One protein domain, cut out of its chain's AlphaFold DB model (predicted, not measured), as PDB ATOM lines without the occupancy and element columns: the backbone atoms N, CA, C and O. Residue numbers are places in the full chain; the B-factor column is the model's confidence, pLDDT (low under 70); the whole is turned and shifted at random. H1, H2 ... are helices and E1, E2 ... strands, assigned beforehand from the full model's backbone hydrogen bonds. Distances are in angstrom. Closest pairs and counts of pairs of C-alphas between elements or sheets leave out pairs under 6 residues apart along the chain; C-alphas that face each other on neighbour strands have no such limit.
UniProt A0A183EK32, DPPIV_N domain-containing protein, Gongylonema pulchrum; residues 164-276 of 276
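This is residues 164 to 276 of the 276 residues of the protein "DPPIV_N domain-containing protein" of Gongylonema pulchrum (UniProt A0A183EK32). This is a loose two-sheet sandwich: the hairpin E1 and E2 is partly face to face with a larger, twisted sheet of E3, E4, E5, E6 and E7. The unnamed loop of residues 219 to 248 makes much of the length, its C-alphas 10 to 34 A from the mean. The printed part has 113 residues, under half in named elements, in the order E1 E2 E3 H1 E4 E5 E6 E7 H2, mixed in class. The radius of gyration of the C-alphas is 16.9 A and the spans are 55 by 38 by 25 A.

Start at E1, residues 164 to 169, a hairpin with E2, residues 172 to 176; N 167 and O 175 are 2.9 A apart. The closest C-alphas of E1 and E3, residues 183 to 185, are those of Asn 164 and Asn 185, 4.9 A apart. E3 and E4, residues 202 to 204, lie on one side of E5, residues 211 to 218; look for N 184 and O 217 at 2.9 A, and N 203 and O 213 at 2.8 A. On the other side of E5 is E6, residues 249 to 258, with N 212 and O 255 at 2.9 A. E7, residues 261 to 266, follows antiparallel, with N 254 and O 265 at 2.8 A; E4 to E7 are a meander, each strand the antiparallel neighbour of the one before. H1, residues 190 to 196, is not on this sheet, and its O i to N i+4 pairs are within hydrogen-bond range. H2, residues 271 to 274, too short for such a pair, only grazes the sheet with residues 271 to 272.

Find C-alpha 164 at (227.863, 175.905, 179.167), where E1 begins. E5 runs 22.4 A and E6 29.3 A, from C-alpha 249 at (232.301, 160.136, 181.142).

The farthest C-alphas, Pro 208 and Gly 231, are 55.9 A apart. The link E5 to E6 is long, the printed part has no cut, and no printed residue is under 70 in pLDDT.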
ATOM      1  N   ASN A 164     227.735 175.722 180.608       97.19
ATOM      2  CA  ASN A 164     227.863 175.905 179.167       97.19
ATOM      3  C   ASN A 164     229.095 176.719 178.803       97.19
ATOM      4  O   ASN A 164     229.459 177.647 179.521       97.19
ATOM      5  N   VAL A 165     229.689 176.386 177.656       97.81
ATOM      6  CA  VAL A 165     230.722 177.202 177.019       97.81
ATOM      7  C   VAL A 165     230.032 178.292 176.218       97.81
ATOM      8  O   VAL A 165     229.155 178.011 175.400       97.81
ATOM      9  N   HIS A 166     230.471 179.523 176.429       97.81
ATOM     10  CA  HIS A 166     230.011 180.715 175.734       97.81
ATOM     11  C   HIS A 166     231.184 181.347 175.003       97.81
ATOM     12  O   HIS A 166     232.304 181.364 175.516       97.81
ATOM     13  N   ILE A 167     230.925 181.869 173.808       97.44
ATOM     14  CA  ILE A 167     231.893 182.652 173.047       97.44
ATOM     15  C   ILE A 167     231.257 183.994 172.728       97.44
ATOM     16  O   ILE A 167     230.250 184.077 172.022       97.44
ATOM     17  N   ASP A 168     231.887 185.035 173.243       96.19
ATOM     18  CA  ASP A 168     231.560 186.421 172.970       96.19
ATOM     19  C   ASP A 168     232.591 186.993 171.996       96.19
ATOM     20  O   ASP A 168     233.799 186.751 172.115       96.19
ATOM     21  N   TRP A 169     232.107 187.742 171.012       94.50
ATOM     22  CA  TRP A 169     232.951 188.487 170.100       94.50
ATOM     23  C   TRP A 169     232.487 189.936 170.044       94.50
ATOM     24  O   TRP A 169     231.429 190.244 169.498       94.50
ATOM     25  N   ARG A 170     233.317 190.842 170.582       90.12
ATOM     26  CA  ARG A 170     233.052 192.292 170.625       90.12
ATOM     27  C   ARG A 170     231.762 192.658 171.375       90.12
ATOM     28  O   ARG A 170     231.093 193.620 170.992       90.12
ATOM     29  N   GLY A 171     231.456 191.936 172.453       88.88
ATOM     30  CA  GLY A 171     230.291 192.114 173.328       88.88
ATOM     31  C   GLY A 171     228.994 191.525 172.791       88.88
ATOM     32  O   GLY A 171     227.936 191.815 173.342       88.88
ATOM     33  N   GLU A 172     229.068 190.754 171.709       92.69
ATOM     34  CA  GLU A 172     227.944 190.000 171.169       92.69
ATOM     35  C   GLU A 172     228.204 188.508 171.388       92.69
ATOM     36  O   GLU A 172     229.256 187.980 171.013       92.69
ATOM     37  N   LEU A 173     227.233 187.807 171.972       95.06
ATOM     38  CA  LEU A 173     227.310 186.364 172.169       95.06
ATOM     39  C   LEU A 173     227.096 185.651 170.825       95.06
ATOM     40  O   LEU A 173     225.976 185.580 170.322       95.06
ATOM     41  N   ILE A 174     228.167 185.105 170.244       95.69
ATOM     42  CA  ILE A 174     228.119 184.449 168.926       95.69
ATOM     43  C   ILE A 174     227.858 182.944 169.009       95.69
ATOM     44  O   ILE A 174     227.429 182.338 168.028       95.69
ATOM     45  N   PHE A 175     228.136 182.322 170.158       96.38
ATOM     46  CA  PHE A 175     227.930 180.892 170.353       96.38
ATOM     47  C   PHE A 175     227.726 180.544 171.824       96.38
ATOM     48  O   PHE A 175     228.375 181.106 172.707       96.38
ATOM     49  N   SER A 176     226.856 179.568 172.071       97.31
ATOM     50  CA  SER A 176     226.641 178.968 173.379       97.31
ATOM     51  C   SER A 176     226.320 177.488 173.202       97.31
ATOM     52  O   SER A 176     225.530 177.124 172.326       97.31
ATOM     53  N   THR A 177     226.937 176.625 174.006       97.25
ATOM     54  CA  THR A 177     226.532 175.217 174.070       97.25
ATOM     55  C   THR A 177     225.183 175.080 174.771       97.25
ATOM     56  O   THR A 177     224.763 175.960 175.518       97.25
ATOM     57  N   VAL A 178     224.527 173.936 174.581       94.44
ATOM     58  CA  VAL A 178     223.328 173.570 175.342       94.44
ATOM     59  C   VAL A 178     223.656 172.356 176.202       94.44
ATOM     60  O   VAL A 178     223.992 171.288 175.691       94.44
ATOM     61  N   SER A 179     223.615 172.544 177.514       91.50
ATOM     62  CA  SER A 179     223.779 171.485 178.504       91.50
ATOM     63  C   SER A 179     222.458 170.753 178.703       91.50
ATOM     64  O   SER A 179     221.396 171.372 178.741       91.50
ATOM     65  N   GLU A 180     222.545 169.445 178.892       93.38
ATOM     66  CA  GLU A 180     221.431 168.592 179.300       93.38
ATOM     67  C   GLU A 180     221.571 168.239 180.788       93.38
ATOM     68  O   GLU A 180     222.575 168.559 181.431       93.38
ATOM     69  N   ASP A 181     220.578 167.550 181.346       91.44
ATOM     70  CA  ASP A 181     220.616 167.113 182.739       91.44
ATOM     71  C   ASP A 181     221.858 166.256 183.028       91.44
ATOM     72  O   ASP A 181     222.100 165.233 182.388       91.44
ATOM     73  N   ASN A 182     222.613 166.629 184.064       93.94
ATOM     74  CA  ASN A 182     223.878 165.996 184.470       93.94
ATOM     75  C   ASN A 182     225.024 166.100 183.447       93.94
ATOM     76  O   ASN A 182     226.043 165.432 183.623       93.94
ATOM     77  N   ILE A 183     224.884 166.910 182.397       96.00
ATOM     78  CA  ILE A 183     225.938 167.143 181.413       96.00
ATOM     79  C   ILE A 183     226.455 168.568 181.563       96.00
ATOM     80  O   ILE A 183     225.687 169.525 181.603       96.00
ATOM     81  N   THR A 184     227.775 168.718 181.607       96.31
ATOM     82  CA  THR A 184     228.431 170.027 181.641       96.31
ATOM     83  C   THR A 184     229.404 170.166 180.477       96.31
ATOM     84  O   THR A 184     230.049 169.203 180.060       96.31
ATOM     85  N   ASN A 185     229.485 171.369 179.914       97.56
ATOM     86  CA  ASN A 185     230.365 171.707 178.803       97.56
ATOM     87  C   ASN A 185     231.404 172.727 179.284       97.56
ATOM     88  O   ASN A 185     231.043 173.785 179.795       97.56
ATOM     89  N   GLY A 186     232.690 172.418 179.118       95.62
ATOM     90  CA  GLY A 186     233.806 173.302 179.476       95.62
ATOM     91  C   GLY A 186     234.182 173.309 180.962       95.62
ATOM     92  O   GLY A 186     235.168 173.950 181.330       95.62
ATOM     93  N   CYS A 187     233.442 172.578 181.799       94.38
ATOM     94  CA  CYS A 187     233.752 172.336 183.208       94.38
ATOM     95  C   CYS A 187     234.438 170.982 183.405       94.38
ATOM     96  O   CYS A 187     234.162 170.019 182.696       94.38
ATOM     97  N   CYS A 188     235.277 170.894 184.435       94.62
ATOM     98  CA  CYS A 188     235.832 169.627 184.908       94.62
ATOM     99  C   CYS A 188     234.862 168.938 185.884       94.62
ATOM    100  O   CYS A 188     234.184 169.626 186.651       94.62
ATOM    101  N   SER A 189     234.852 167.602 185.932       94.62
ATOM    102  CA  SER A 189     234.121 166.856 186.971       94.62
ATOM    103  C   SER A 189     234.711 167.095 188.367       94.62
ATOM    104  O   SER A 189     235.848 167.553 188.500       94.62
ATOM    105  N   PHE A 190     233.958 166.751 189.418       92.81
ATOM    106  CA  PHE A 190     234.410 166.910 190.808       92.81
ATOM    107  C   PHE A 190     235.795 166.289 191.060       92.81
ATOM    108  O   PHE A 190     236.698 166.979 191.520       92.81
ATOM    109  N   VAL A 191     235.993 165.021 190.681       94.25
ATOM    110  CA  VAL A 191     237.263 164.294 190.897       94.25
ATOM    111  C   VAL A 191     238.430 164.944 190.176       94.25
ATOM    112  O   VAL A 191     239.529 165.009 190.710       94.25
ATOM    113  N   VAL A 192     238.212 165.434 188.957       95.50
ATOM    114  CA  VAL A 192     239.275 166.082 188.185       95.50
ATOM    115  C   VAL A 192     239.765 167.351 188.888       95.50
ATOM    116  O   VAL A 192     240.957 167.648 188.856       95.50
ATOM    117  N   GLN A 193     238.859 168.087 189.531       94.19
ATOM    118  CA  GLN A 193     239.223 169.288 190.271       94.19
ATOM    119  C   GLN A 193     239.871 168.952 191.618       94.19
ATOM    120  O   GLN A 193     240.884 169.553 191.951       94.19
ATOM    121  N   GLU A 194     239.315 167.993 192.365       91.94
ATOM    122  CA  GLU A 194     239.752 167.689 193.735       91.94
ATOM    123  C   GLU A 194     241.043 166.855 193.791       91.94
ATOM    124  O   GLU A 194     241.892 167.091 194.647       91.94
ATOM    125  N   GLU A 195     241.201 165.899 192.869       94.00
ATOM    126  CA  GLU A 195     242.263 164.881 192.922       94.00
ATOM    127  C   GLU A 195     243.359 165.081 191.863       94.00
ATOM    128  O   GLU A 195     244.453 164.533 192.000       94.00
ATOM    129  N   LEU A 196     243.079 165.822 190.780       95.50
ATOM    130  CA  LEU A 196     244.024 166.027 189.669       95.50
ATOM    131  C   LEU A 196     244.478 167.487 189.506       95.50
ATOM    132  O   LEU A 196     245.190 167.782 188.545       95.50
ATOM    133  N   ASP A 197     244.050 168.391 190.395       94.56
ATOM    134  CA  ASP A 197     244.347 169.834 190.364       94.56
ATOM    135  C   ASP A 197     244.084 170.490 188.987       94.56
ATOM    136  O   ASP A 197     244.767 171.433 188.568       94.56
ATOM    137  N   ARG A 198     243.080 169.998 188.245       95.69
ATOM    138  CA  ARG A 198     242.685 170.555 186.945       95.69
ATOM    139  C   ARG A 198     241.322 171.222 187.044       95.69
ATOM    140  O   ARG A 198     240.288 170.569 187.115       95.69
ATOM    141  N   PHE A 199     241.331 172.547 186.961       94.12
ATOM    142  CA  PHE A 199     240.121 173.369 187.078       94.12
ATOM    143  C   PHE A 199     239.554 173.802 185.723       94.12
ATOM    144  O   PHE A 199     238.387 174.157 185.620       94.12
ATOM    145  N   VAL A 200     240.363 173.756 184.664       94.25
ATOM    146  CA  VAL A 200     239.993 174.236 183.327       94.25
ATOM    147  C   VAL A 200     239.605 173.065 182.422       94.25
ATOM    148  O   VAL A 200     240.362 172.098 182.294       94.25
ATOM    149  N   GLY A 201     238.438 173.179 181.781       96.12
ATOM    150  CA  GLY A 201     237.906 172.219 180.804       96.12
ATOM    151  C   GLY A 201     237.793 172.774 179.379       96.12
ATOM    152  O   GLY A 201     237.085 172.191 178.563       96.12
ATOM    153  N   MET A 202     238.440 173.905 179.073       97.12
ATOM    154  CA  MET A 202     238.467 174.500 177.732       97.12
ATOM    155  C   MET A 202     239.845 175.076 177.391       97.12
ATOM    156  O   MET A 202     240.533 175.631 178.253       97.12
ATOM    157  N   TRP A 203     240.238 174.955 176.126       97.56
ATOM    158  CA  TRP A 203     241.562 175.322 175.640       97.56
ATOM    159  C   TRP A 203     241.482 175.879 174.225       97.56
ATOM    160  O   TRP A 203     241.088 175.186 173.281       97.56
ATOM    161  N   TRP A 204     241.889 177.136 174.061       97.31
ATOM    162  CA  TRP A 204     242.077 177.712 172.736       97.31
ATOM    163  C   TRP A 204     243.214 177.011 171.988       97.31
ATOM    164  O   TRP A 204     244.265 176.701 172.552       97.31
ATOM    165  N   SER A 205     243.019 176.796 170.689       96.19
ATOM    166  CA  SER A 205     244.077 176.344 169.797       96.19
ATOM    167  C   SER A 205     245.174 177.409 169.710       96.19
ATOM    168  O   SER A 205     244.864 178.573 169.447       96.19
ATOM    169  N   PRO A 206     246.458 177.039 169.867       92.19
ATOM    170  CA  PRO A 206     247.576 177.959 169.663       92.19
ATOM    171  C   PRO A 206     247.874 178.195 168.172       92.19
ATOM    172  O   PRO A 206     248.767 178.966 167.829       92.19
ATOM    173  N   GLY A 207     247.189 177.475 167.277       92.12
ATOM    174  CA  GLY A 207     247.366 177.602 165.838       92.12
ATOM    175  C   GLY A 207     246.788 178.907 165.276       92.12
ATOM    176  O   GLY A 207     246.137 179.671 165.979       92.12
ATOM    177  N   PRO A 208     246.954 179.151 163.965       91.69
ATOM    178  CA  PRO A 208     246.472 180.374 163.318       91.69
ATOM    179  C   PRO A 208     244.942 180.426 163.149       91.69
ATOM    180  O   PRO A 208     244.414 181.412 162.643       91.69
ATOM    181  N   ARG A 209     244.228 179.350 163.498       93.62
ATOM    182  CA  ARG A 209     242.777 179.223 163.328       93.62
ATOM    183  C   ARG A 209     242.073 179.434 164.663       93.62
ATOM    184  O   ARG A 209     242.529 178.922 165.682       93.62
ATOM    185  N   LYS A 210     240.932 180.123 164.634       95.38
ATOM    186  CA  LYS A 210     240.071 180.335 165.803       95.38
ATOM    187  C   LYS A 210     239.332 179.031 166.117       95.38
ATOM    188  O   LYS A 210     238.304 178.718 165.522       95.38
ATOM    189  N   MET A 211     239.916 178.231 166.999       97.06
ATOM    190  CA  MET A 211     239.382 176.929 167.392       97.06
ATOM    191  C   MET A 211     239.468 176.779 168.905       97.06
ATOM    192  O   MET A 211     240.517 177.063 169.479       97.06
ATOM    193  N   LEU A 212     238.400 176.301 169.533       97.94
ATOM    194  CA  LEU A 212     238.328 176.062 170.972       97.94
ATOM    195  C   LEU A 212     238.013 174.586 171.212       97.94
ATOM    196  O   LEU A 212     236.962 174.094 170.801       97.94
ATOM    197  N   LEU A 213     238.925 173.875 171.866       97.88
ATOM    198  CA  LEU A 213     238.676 172.530 172.372       97.88
ATOM    199  C   LEU A 213     238.019 172.655 173.745       97.88
ATOM    200  O   LEU A 213     238.501 173.416 174.581       97.88
ATOM    201  N   TYR A 214     236.971 171.888 174.007       98.12
ATOM    202  CA  TYR A 214     236.392 171.804 175.341       98.12
ATOM    203  C   TYR A 214     236.031 170.367 175.711       98.12
ATOM    204  O   TYR A 214     235.824 169.499 174.860       98.12
ATOM    205  N   GLU A 215     235.986 170.114 177.011       97.31
ATOM    206  CA  GLU A 215     235.557 168.857 177.599       97.31
ATOM    207  C   GLU A 215     234.046 168.895 177.855       97.31
ATOM    208  O   GLU A 215     233.536 169.789 178.530       97.31
ATOM    209  N   ARG A 216     233.322 167.918 177.310       97.00
ATOM    210  CA  ARG A 216     231.939 167.612 177.673       97.00
ATOM    211  C   ARG A 216     231.955 166.460 178.667       97.00
ATOM    212  O   ARG A 216     232.376 165.354 178.317       97.00
ATOM    213  N   VAL A 217     231.471 166.724 179.872       97.00
ATOM    214  CA  VAL A 217     231.428 165.785 180.993       97.00
ATOM    215  C   VAL A 217     229.992 165.323 181.202       97.00
ATOM    216  O   VAL A 217     229.094 166.145 181.359       97.00
ATOM    217  N   ASP A 218     229.788 164.011 181.218       96.25
ATOM    218  CA  ASP A 218     228.513 163.362 181.511       96.25
ATOM    219  C   ASP A 218     228.582 162.664 182.881       96.25
ATOM    220  O   ASP A 218     229.324 161.698 183.076       96.25
ATOM    221  N   GLU A 219     227.809 163.171 183.843       96.69
ATOM    222  CA  GLU A 219     227.734 162.668 185.218       96.69
ATOM    223  C   GLU A 219     226.454 161.852 185.483       96.69
ATOM    224  O   GLU A 219     226.066 161.636 186.638       96.69
ATOM    225  N   THR A 220     225.764 161.379 184.439       96.31
ATOM    226  CA  THR A 220     224.512 160.608 184.571       96.31
ATOM    227  C   THR A 220     224.681 159.347 185.419       96.31
ATOM    228  O   THR A 220     223.843 159.071 186.276       96.31
ATOM    229  N   GLN A 221     225.786 158.614 185.242       95.94
ATOM    230  CA  GLN A 221     226.090 157.385 185.993       95.94
ATOM    231  C   GLN A 221     226.791 157.636 187.336       95.94
ATOM    232  O   GLN A 221     226.990 156.701 188.113       95.94
ATOM    233  N   VAL A 222     227.164 158.886 187.623       96.69
ATOM    234  CA  VAL A 222     227.845 159.242 188.868       96.69
ATOM    235  C   VAL A 222     226.832 159.284 190.006       96.69
ATOM    236  O   VAL A 222     225.758 159.886 189.899       96.69
ATOM    237  N   THR A 223     227.195 158.647 191.118       94.88
ATOM    238  CA  THR A 223     226.386 158.623 192.337       94.88
ATOM    239  C   THR A 223     226.170 160.039 192.867       94.88
ATOM    240  O   THR A 223     227.110 160.826 192.966       94.88
ATOM    241  N   SER A 224     224.928 160.361 193.228       93.88
ATOM    242  CA  SER A 224     224.603 161.612 193.909       93.88
ATOM    243  C   SER A 224     224.578 161.395 195.420       93.88
ATOM    244  O   SER A 224     223.879 160.500 195.898       93.88
ATOM    245  N   LEU A 225     225.299 162.223 196.172       91.56
ATOM    246  CA  LEU A 225     225.300 162.224 197.634       91.56
ATOM    247  C   LEU A 225     224.767 163.551 198.166       91.56
ATOM    248  O   LEU A 225     225.040 164.613 197.614       91.56
ATOM    249  N   GLN A 226     224.021 163.486 199.263       90.31
ATOM    250  CA  GLN A 226     223.552 164.664 199.978       90.31
ATOM    251  C   GLN A 226     224.379 164.845 201.249       90.31
ATOM    252  O   GLN A 226     224.274 164.054 202.189       90.31
ATOM    253  N   LEU A 227     225.211 165.885 201.283       83.44
ATOM    254  CA  LEU A 227     226.033 166.188 202.450       83.44
ATOM    255  C   LEU A 227     225.182 166.927 203.488       83.44
ATOM    256  O   LEU A 227     224.652 168.008 203.233       83.44
ATOM    257  N   THR A 228     225.019 166.330 204.667       85.19
ATOM    258  CA  THR A 228     224.200 166.912 205.738       85.19
ATOM    259  C   THR A 228     225.094 167.458 206.839       85.19
ATOM    260  O   THR A 228     225.941 166.738 207.365       85.19
ATOM    261  N   ILE A 229     224.871 168.714 207.218       82.06
ATOM    262  CA  ILE A 229     225.509 169.332 208.380       82.06
ATOM    263  C   ILE A 229     224.481 169.325 209.521       82.06
ATOM    264  O   ILE A 229     223.394 169.886 209.350       82.06
ATOM    265  N   PRO A 230     224.769 168.692 210.677       86.75
ATOM    266  CA  PRO A 230     223.853 168.692 211.812       86.75
ATOM    267  C   PRO A 230     223.460 170.117 212.223       86.75
ATOM    268  O   PRO A 230     224.321 170.952 212.479       86.75
ATOM    269  N   GLY A 231     222.156 170.391 212.297       87.94
ATOM    270  CA  GLY A 231     221.630 171.718 212.641       87.94
ATOM    271  C   GLY A 231     221.470 172.683 211.460       87.94
ATOM    272  O   GLY A 231     220.957 173.782 211.660       87.94
ATOM    273  N   CYS A 232     221.838 172.282 210.239       85.44
ATOM    274  CA  CYS A 232     221.589 173.044 209.015       85.44
ATOM    275  C   CYS A 232     220.509 172.380 208.151       85.44
ATOM    276  O   CYS A 232     220.234 171.184 208.264       85.44
ATOM    277  N   ALA A 233     219.901 173.172 207.264       84.56
ATOM    278  CA  ALA A 233     219.017 172.636 206.237       84.56
ATOM    279  C   ALA A 233     219.787 171.671 205.307       84.56
ATOM    280  O   ALA A 233     220.996 171.842 205.121       84.56
ATOM    281  N   PRO A 234     219.110 170.671 204.712       81.00
ATOM    282  CA  PRO A 234     219.749 169.743 203.786       81.00
ATOM    283  C   PRO A 234     220.327 170.496 202.582       81.00
ATOM    284  O   PRO A 234     219.643 171.338 201.997       81.00
ATOM    285  N   THR A 235     221.562 170.180 202.191       84.06
ATOM    286  CA  THR A 235     222.156 170.734 200.966       84.06
ATOM    287  C   THR A 235     221.579 170.040 199.727       84.06
ATOM    288  O   THR A 235     221.071 168.919 199.836       84.06
ATOM    289  N   PRO A 236     221.604 170.667 198.540       86.25
ATOM    290  CA  PRO A 236     221.300 169.969 197.296       86.25
ATOM    291  C   PRO A 236     222.243 168.771 197.086       86.25
ATOM    292  O   PRO A 236     223.413 168.843 197.466       86.25
ATOM    293  N   PRO A 237     221.766 167.666 196.488       90.25
ATOM    294  CA  PRO A 237     222.623 166.525 196.195       90.25
ATOM    295  C   PRO A 237     223.719 166.914 195.195       90.25
ATOM    296  O   PRO A 237     223.448 167.587 194.201       90.25
ATOM    297  N   MET A 238     224.941 166.442 195.430       90.38
ATOM    298  CA  MET A 238     226.092 166.648 194.550       90.38
ATOM    299  C   MET A 238     226.559 165.333 193.927       90.38
ATOM    300  O   MET A 238     226.435 164.268 194.536       90.38
ATOM    301  N   LYS A 239     227.132 165.404 192.723       93.31
ATOM    302  CA  LYS A 239     227.782 164.264 192.070       93.31
ATOM    303  C   LYS A 239     229.092 163.948 192.786       93.31
ATOM    304  O   LYS A 239     229.981 164.791 192.859       93.31
ATOM    305  N   TYR A 240     229.182 162.745 193.344       93.94
ATOM    306  CA  TYR A 240     230.315 162.296 194.145       93.94
ATOM    307  C   TYR A 240     230.606 160.816 193.845       93.94
ATOM    308  O   TYR A 240     229.922 159.929 194.368       93.94
ATOM    309  N   PRO A 241     231.584 160.519 192.975       93.12
ATOM    310  CA  PRO A 241     231.954 159.145 192.668       93.12
ATOM    311  C   PRO A 241     232.680 158.526 193.866       93.12
ATOM    312  O   PRO A 241     233.743 158.971 194.294       93.12
ATOM    313  N   ILE A 242     232.075 157.482 194.424       93.12
ATOM    314  CA  ILE A 242     232.659 156.700 195.511       93.12
ATOM    315  C   ILE A 242     233.701 155.754 194.907       93.12
ATOM    316  O   ILE A 242     233.555 155.277 193.782       93.12
ATOM    317  N   ALA A 243     234.752 155.439 195.664       93.88
ATOM    318  CA  ALA A 243     235.746 154.460 195.240       93.88
ATOM    319  C   ALA A 243     235.083 153.143 194.783       93.88
ATOM    320  O   ALA A 243     234.305 152.530 195.515       93.88
ATOM    321  N   GLY A 244     235.406 152.715 193.560       94.44
ATOM    322  CA  GLY A 244     234.850 151.507 192.945       94.44
ATOM    323  C   GLY A 244     233.508 151.688 192.224       94.44
ATOM    324  O   GLY A 244     233.016 150.712 191.659       94.44
ATOM    325  N   THR A 245     232.921 152.891 192.200       95.31
ATOM    326  CA  THR A 245     231.729 153.202 191.389       95.31
ATOM    327  C   THR A 245     232.091 153.949 190.099       95.31
ATOM    328  O   THR A 245     233.264 154.186 189.803       95.31
ATOM    329  N   ALA A 246     231.090 154.244 189.264       95.94
ATOM    330  CA  ALA A 246     231.304 154.902 187.980       95.94
ATOM    331  C   ALA A 246     231.764 156.360 188.156       95.94
ATOM    332  O   ALA A 246     231.144 157.142 188.878       95.94
ATOM    333  N   ASN A 247     232.825 156.723 187.434       95.62
ATOM    334  CA  ASN A 247     233.234 158.110 187.228       95.62
ATOM    335  C   ASN A 247     232.405 158.770 186.120       95.62
ATOM    336  O   ASN A 247     231.707 158.099 185.356       95.62
ATOM    337  N   ALA A 248     232.524 160.094 186.016       95.88
ATOM    338  CA  ALA A 248     231.972 160.846 184.899       95.88
ATOM    339  C   ALA A 248     232.602 160.401 183.569       95.88
ATOM    340  O   ALA A 248     233.790 160.071 183.513       95.88
ATOM    341  N   ILE A 249     231.815 160.415 182.495       94.56
ATOM    342  CA  ILE A 249     232.301 160.136 181.142       94.56
ATOM    343  C   ILE A 249     232.719 161.459 180.508       94.56
ATOM    344  O   ILE A 249     231.882 162.314 180.219       94.56
ATOM    345  N   SER A 250     234.016 161.615 180.262       94.19
ATOM    346  CA  SER A 250     234.563 162.776 179.560       94.19
ATOM    347  C   SER A 250     234.681 162.509 178.062       94.19
ATOM    348  O   SER A 250     235.209 161.484 177.628       94.19
ATOM    349  N   THR A 251     234.228 163.466 177.260       94.44
ATOM    350  CA  THR A 251     234.397 163.494 175.802       94.44
ATOM    351  C   THR A 251     234.954 164.847 175.383       94.44
ATOM    352  O   THR A 251     234.687 165.854 176.030       94.44
ATOM    353  N   LEU A 252     235.742 164.890 174.310       95.50
ATOM    354  CA  LEU A 252     236.245 166.151 173.769       95.50
ATOM    355  C   LEU A 252     235.365 166.621 172.613       95.50
ATOM    356  O   LEU A 252     234.859 165.815 171.828       95.50
ATOM    357  N   ARG A 253     235.196 167.934 172.512       96.81
ATOM    358  CA  ARG A 253     234.469 168.603 171.435       96.81
ATOM    359  C   ARG A 253     235.253 169.815 170.962       96.81
ATOM    360  O   ARG A 253     235.985 170.432 171.732       96.81
ATOM    361  N   LEU A 254     235.135 170.118 169.680       97.25
ATOM    362  CA  LEU A 254     235.920 171.142 169.016       97.25
ATOM    363  C   LEU A 254     234.988 172.147 168.356       97.25
ATOM    364  O   LEU A 254     234.263 171.816 167.415       97.25
ATOM    365  N   ILE A 255     235.059 173.381 168.840       97.81
ATOM    366  CA  ILE A 255     234.377 174.524 168.255       97.81
ATOM    367  C   ILE A 255     235.314 175.163 167.240       97.81
ATOM    368  O   ILE A 255     236.436 175.559 167.559       97.81
ATOM    369  N   HIS A 256     234.836 175.263 166.010       96.56
ATOM    370  CA  HIS A 256     235.477 175.953 164.904       96.56
ATOM    371  C   HIS A 256     234.757 177.274 164.658       96.56
ATOM    372  O   HIS A 256     233.530 177.293 164.563       96.56
ATOM    373  N   ILE A 257     235.515 178.365 164.567       96.50
ATOM    374  CA  ILE A 257     234.975 179.710 164.376       96.50
ATOM    375  C   ILE A 257     235.553 180.272 163.081       96.50
ATOM    376  O   ILE A 257     236.711 180.692 163.028       96.50
ATOM    377  N   ASP A 258     234.724 180.292 162.048       91.06
ATOM    378  CA  ASP A 258     234.996 180.998 160.801       91.06
ATOM    379  C   ASP A 258     234.207 182.319 160.791       91.06
ATOM    380  O   ASP A 258     233.281 182.495 161.581       91.06
ATOM    381  N   GLU A 259     234.564 183.266 159.915       79.81
ATOM    382  CA  GLU A 259     234.059 184.657 159.965       79.81
ATOM    383  C   GLU A 259     232.530 184.788 160.076       79.81
ATOM    384  O   GLU A 259     232.051 185.715 160.724       79.81
ATOM    385  N   ASN A 260     231.776 183.846 159.498       80.75
ATOM    386  CA  ASN A 260     230.311 183.869 159.484       80.75
ATOM    387  C   ASN A 260     229.654 182.666 160.179       80.75
ATOM    388  O   ASN A 260     228.426 182.601 160.231       80.75
ATOM    389  N   THR A 261     230.423 181.683 160.650       92.44
ATOM    390  CA  THR A 261     229.863 180.413 161.131       92.44
ATOM    391  C   THR A 261     230.647 179.863 162.305       92.44
ATOM    392  O   THR A 261     231.866 179.709 162.231       92.44
ATOM    393  N   VAL A 262     229.920 179.481 163.354       96.12
ATOM    394  CA  VAL A 262     230.462 178.712 164.471       96.12
ATOM    395  C   VAL A 262     229.925 177.290 164.383       96.12
ATOM    396  O   VAL A 262     228.714 177.082 164.334       96.12
ATOM    397  N   THR A 263     230.821 176.309 164.343       96.69
ATOM    398  CA  THR A 263     230.466 174.889 164.261       96.69
ATOM    399  C   THR A 263     231.051 174.132 165.438       96.69
ATOM    400  O   THR A 263     232.259 174.186 165.653       96.69
ATOM    401  N   ASP A 264     230.218 173.389 166.160       96.88
ATOM    402  CA  ASP A 264     230.646 172.501 167.239       96.88
ATOM    403  C   ASP A 264     230.637 171.044 166.767       96.88
ATOM    404  O   ASP A 264     229.613 170.509 166.334       96.88
ATOM    405  N   THR A 265     231.802 170.409 166.834       96.31
ATOM    406  CA  THR A 265     232.032 169.056 166.332       96.31
ATOM    407  C   THR A 265     232.497 168.136 167.452       96.31
ATOM    408  O   THR A 265     233.457 168.416 168.168       96.31
ATOM    409  N   GLY A 266     231.806 167.007 167.610       93.62
ATOM    410  CA  GLY A 266     232.251 165.930 168.489       93.62
ATOM    411  C   GLY A 266     233.324 165.066 167.832       93.62
ATOM    412  O   GLY A 266     233.529 165.109 166.618       93.62
ATOM    413  N   LEU A 267     233.983 164.234 168.636       89.88
ATOM    414  CA  LEU A 267     234.866 163.199 168.110       89.88
ATOM    415  C   LEU A 267     234.088 162.227 167.213       89.88
ATOM    416  O   LEU A 267     233.002 161.772 167.566       89.88
ATOM    417  N   LEU A 268     234.683 161.863 166.076       89.44
ATOM    418  CA  LEU A 268     234.134 160.853 165.160       89.44
ATOM    419  C   LEU A 268     234.141 159.440 165.758       89.44
ATOM    420  O   LEU A 268     233.482 158.536 165.251       89.44
ATOM    421  N   THR A 269     234.942 159.226 166.795       88.19
ATOM    422  CA  THR A 269     235.157 157.928 167.426       88.19
ATOM    423  C   THR A 269     235.204 158.125 168.932       88.19
ATOM    424  O   THR A 269     235.773 159.102 169.419       88.19
ATOM    425  N   GLU A 270     234.597 157.207 169.679       84.94
ATOM    426  CA  GLU A 270     234.579 157.284 171.137       84.94
ATOM    427  C   GLU A 270     235.990 157.151 171.711       84.94
ATOM    428  O   GLU A 270     236.731 156.236 171.343       84.94
ATOM    429  N   LEU A 271     236.341 158.015 172.671       85.38
ATOM    430  CA  LEU A 271     237.660 157.994 173.312       85.38
ATOM    431  C   LEU A 271     237.996 156.622 173.889       85.38
ATOM    432  O   LEU A 271     239.092 156.137 173.652       85.38
ATOM    433  N   LYS A 272     237.039 155.968 174.555       84.00
ATOM    434  CA  LYS A 272     237.223 154.648 175.172       84.00
ATOM    435  C   LYS A 272     237.580 153.546 174.167       84.00
ATOM    436  O   LYS A 272     238.205 152.559 174.532       84.00
ATOM    437  N   SER A 273     237.185 153.697 172.902       88.38
ATOM    438  CA  SER A 273     237.545 152.727 171.860       88.38
ATOM    439  C   SER A 273     238.984 152.898 171.361       88.38
ATOM    440  O   SER A 273     239.594 151.932 170.910       88.38
ATOM    441  N   VAL A 274     239.533 154.113 171.461       88.25
ATOM    442  CA  VAL A 274     240.905 154.450 171.044       88.25
ATOM    443  C   VAL A 274     241.885 154.327 172.216       88.25
ATOM    444  O   VAL A 274     243.009 153.865 172.038       88.25
ATOM    445  N   TYR A 275     241.440 154.713 173.411       87.06
ATOM    446  CA  TYR A 275     242.173 154.723 174.674       87.06
ATOM    447  C   TYR A 275     241.380 153.912 175.716       87.06
ATOM    448  O   TYR A 275     240.613 154.502 176.484       87.06
ATOM    449  N   PRO A 276     241.481 152.569 175.674       77.94
ATOM    450  CA  PRO A 276     240.745 151.680 176.569       77.94
ATOM    451  C   PRO A 276     241.237 151.724 178.018       77.94
ATOM    452  O   PRO A 276     242.455 151.925 178.236       77.94
TER     453      PRO A 276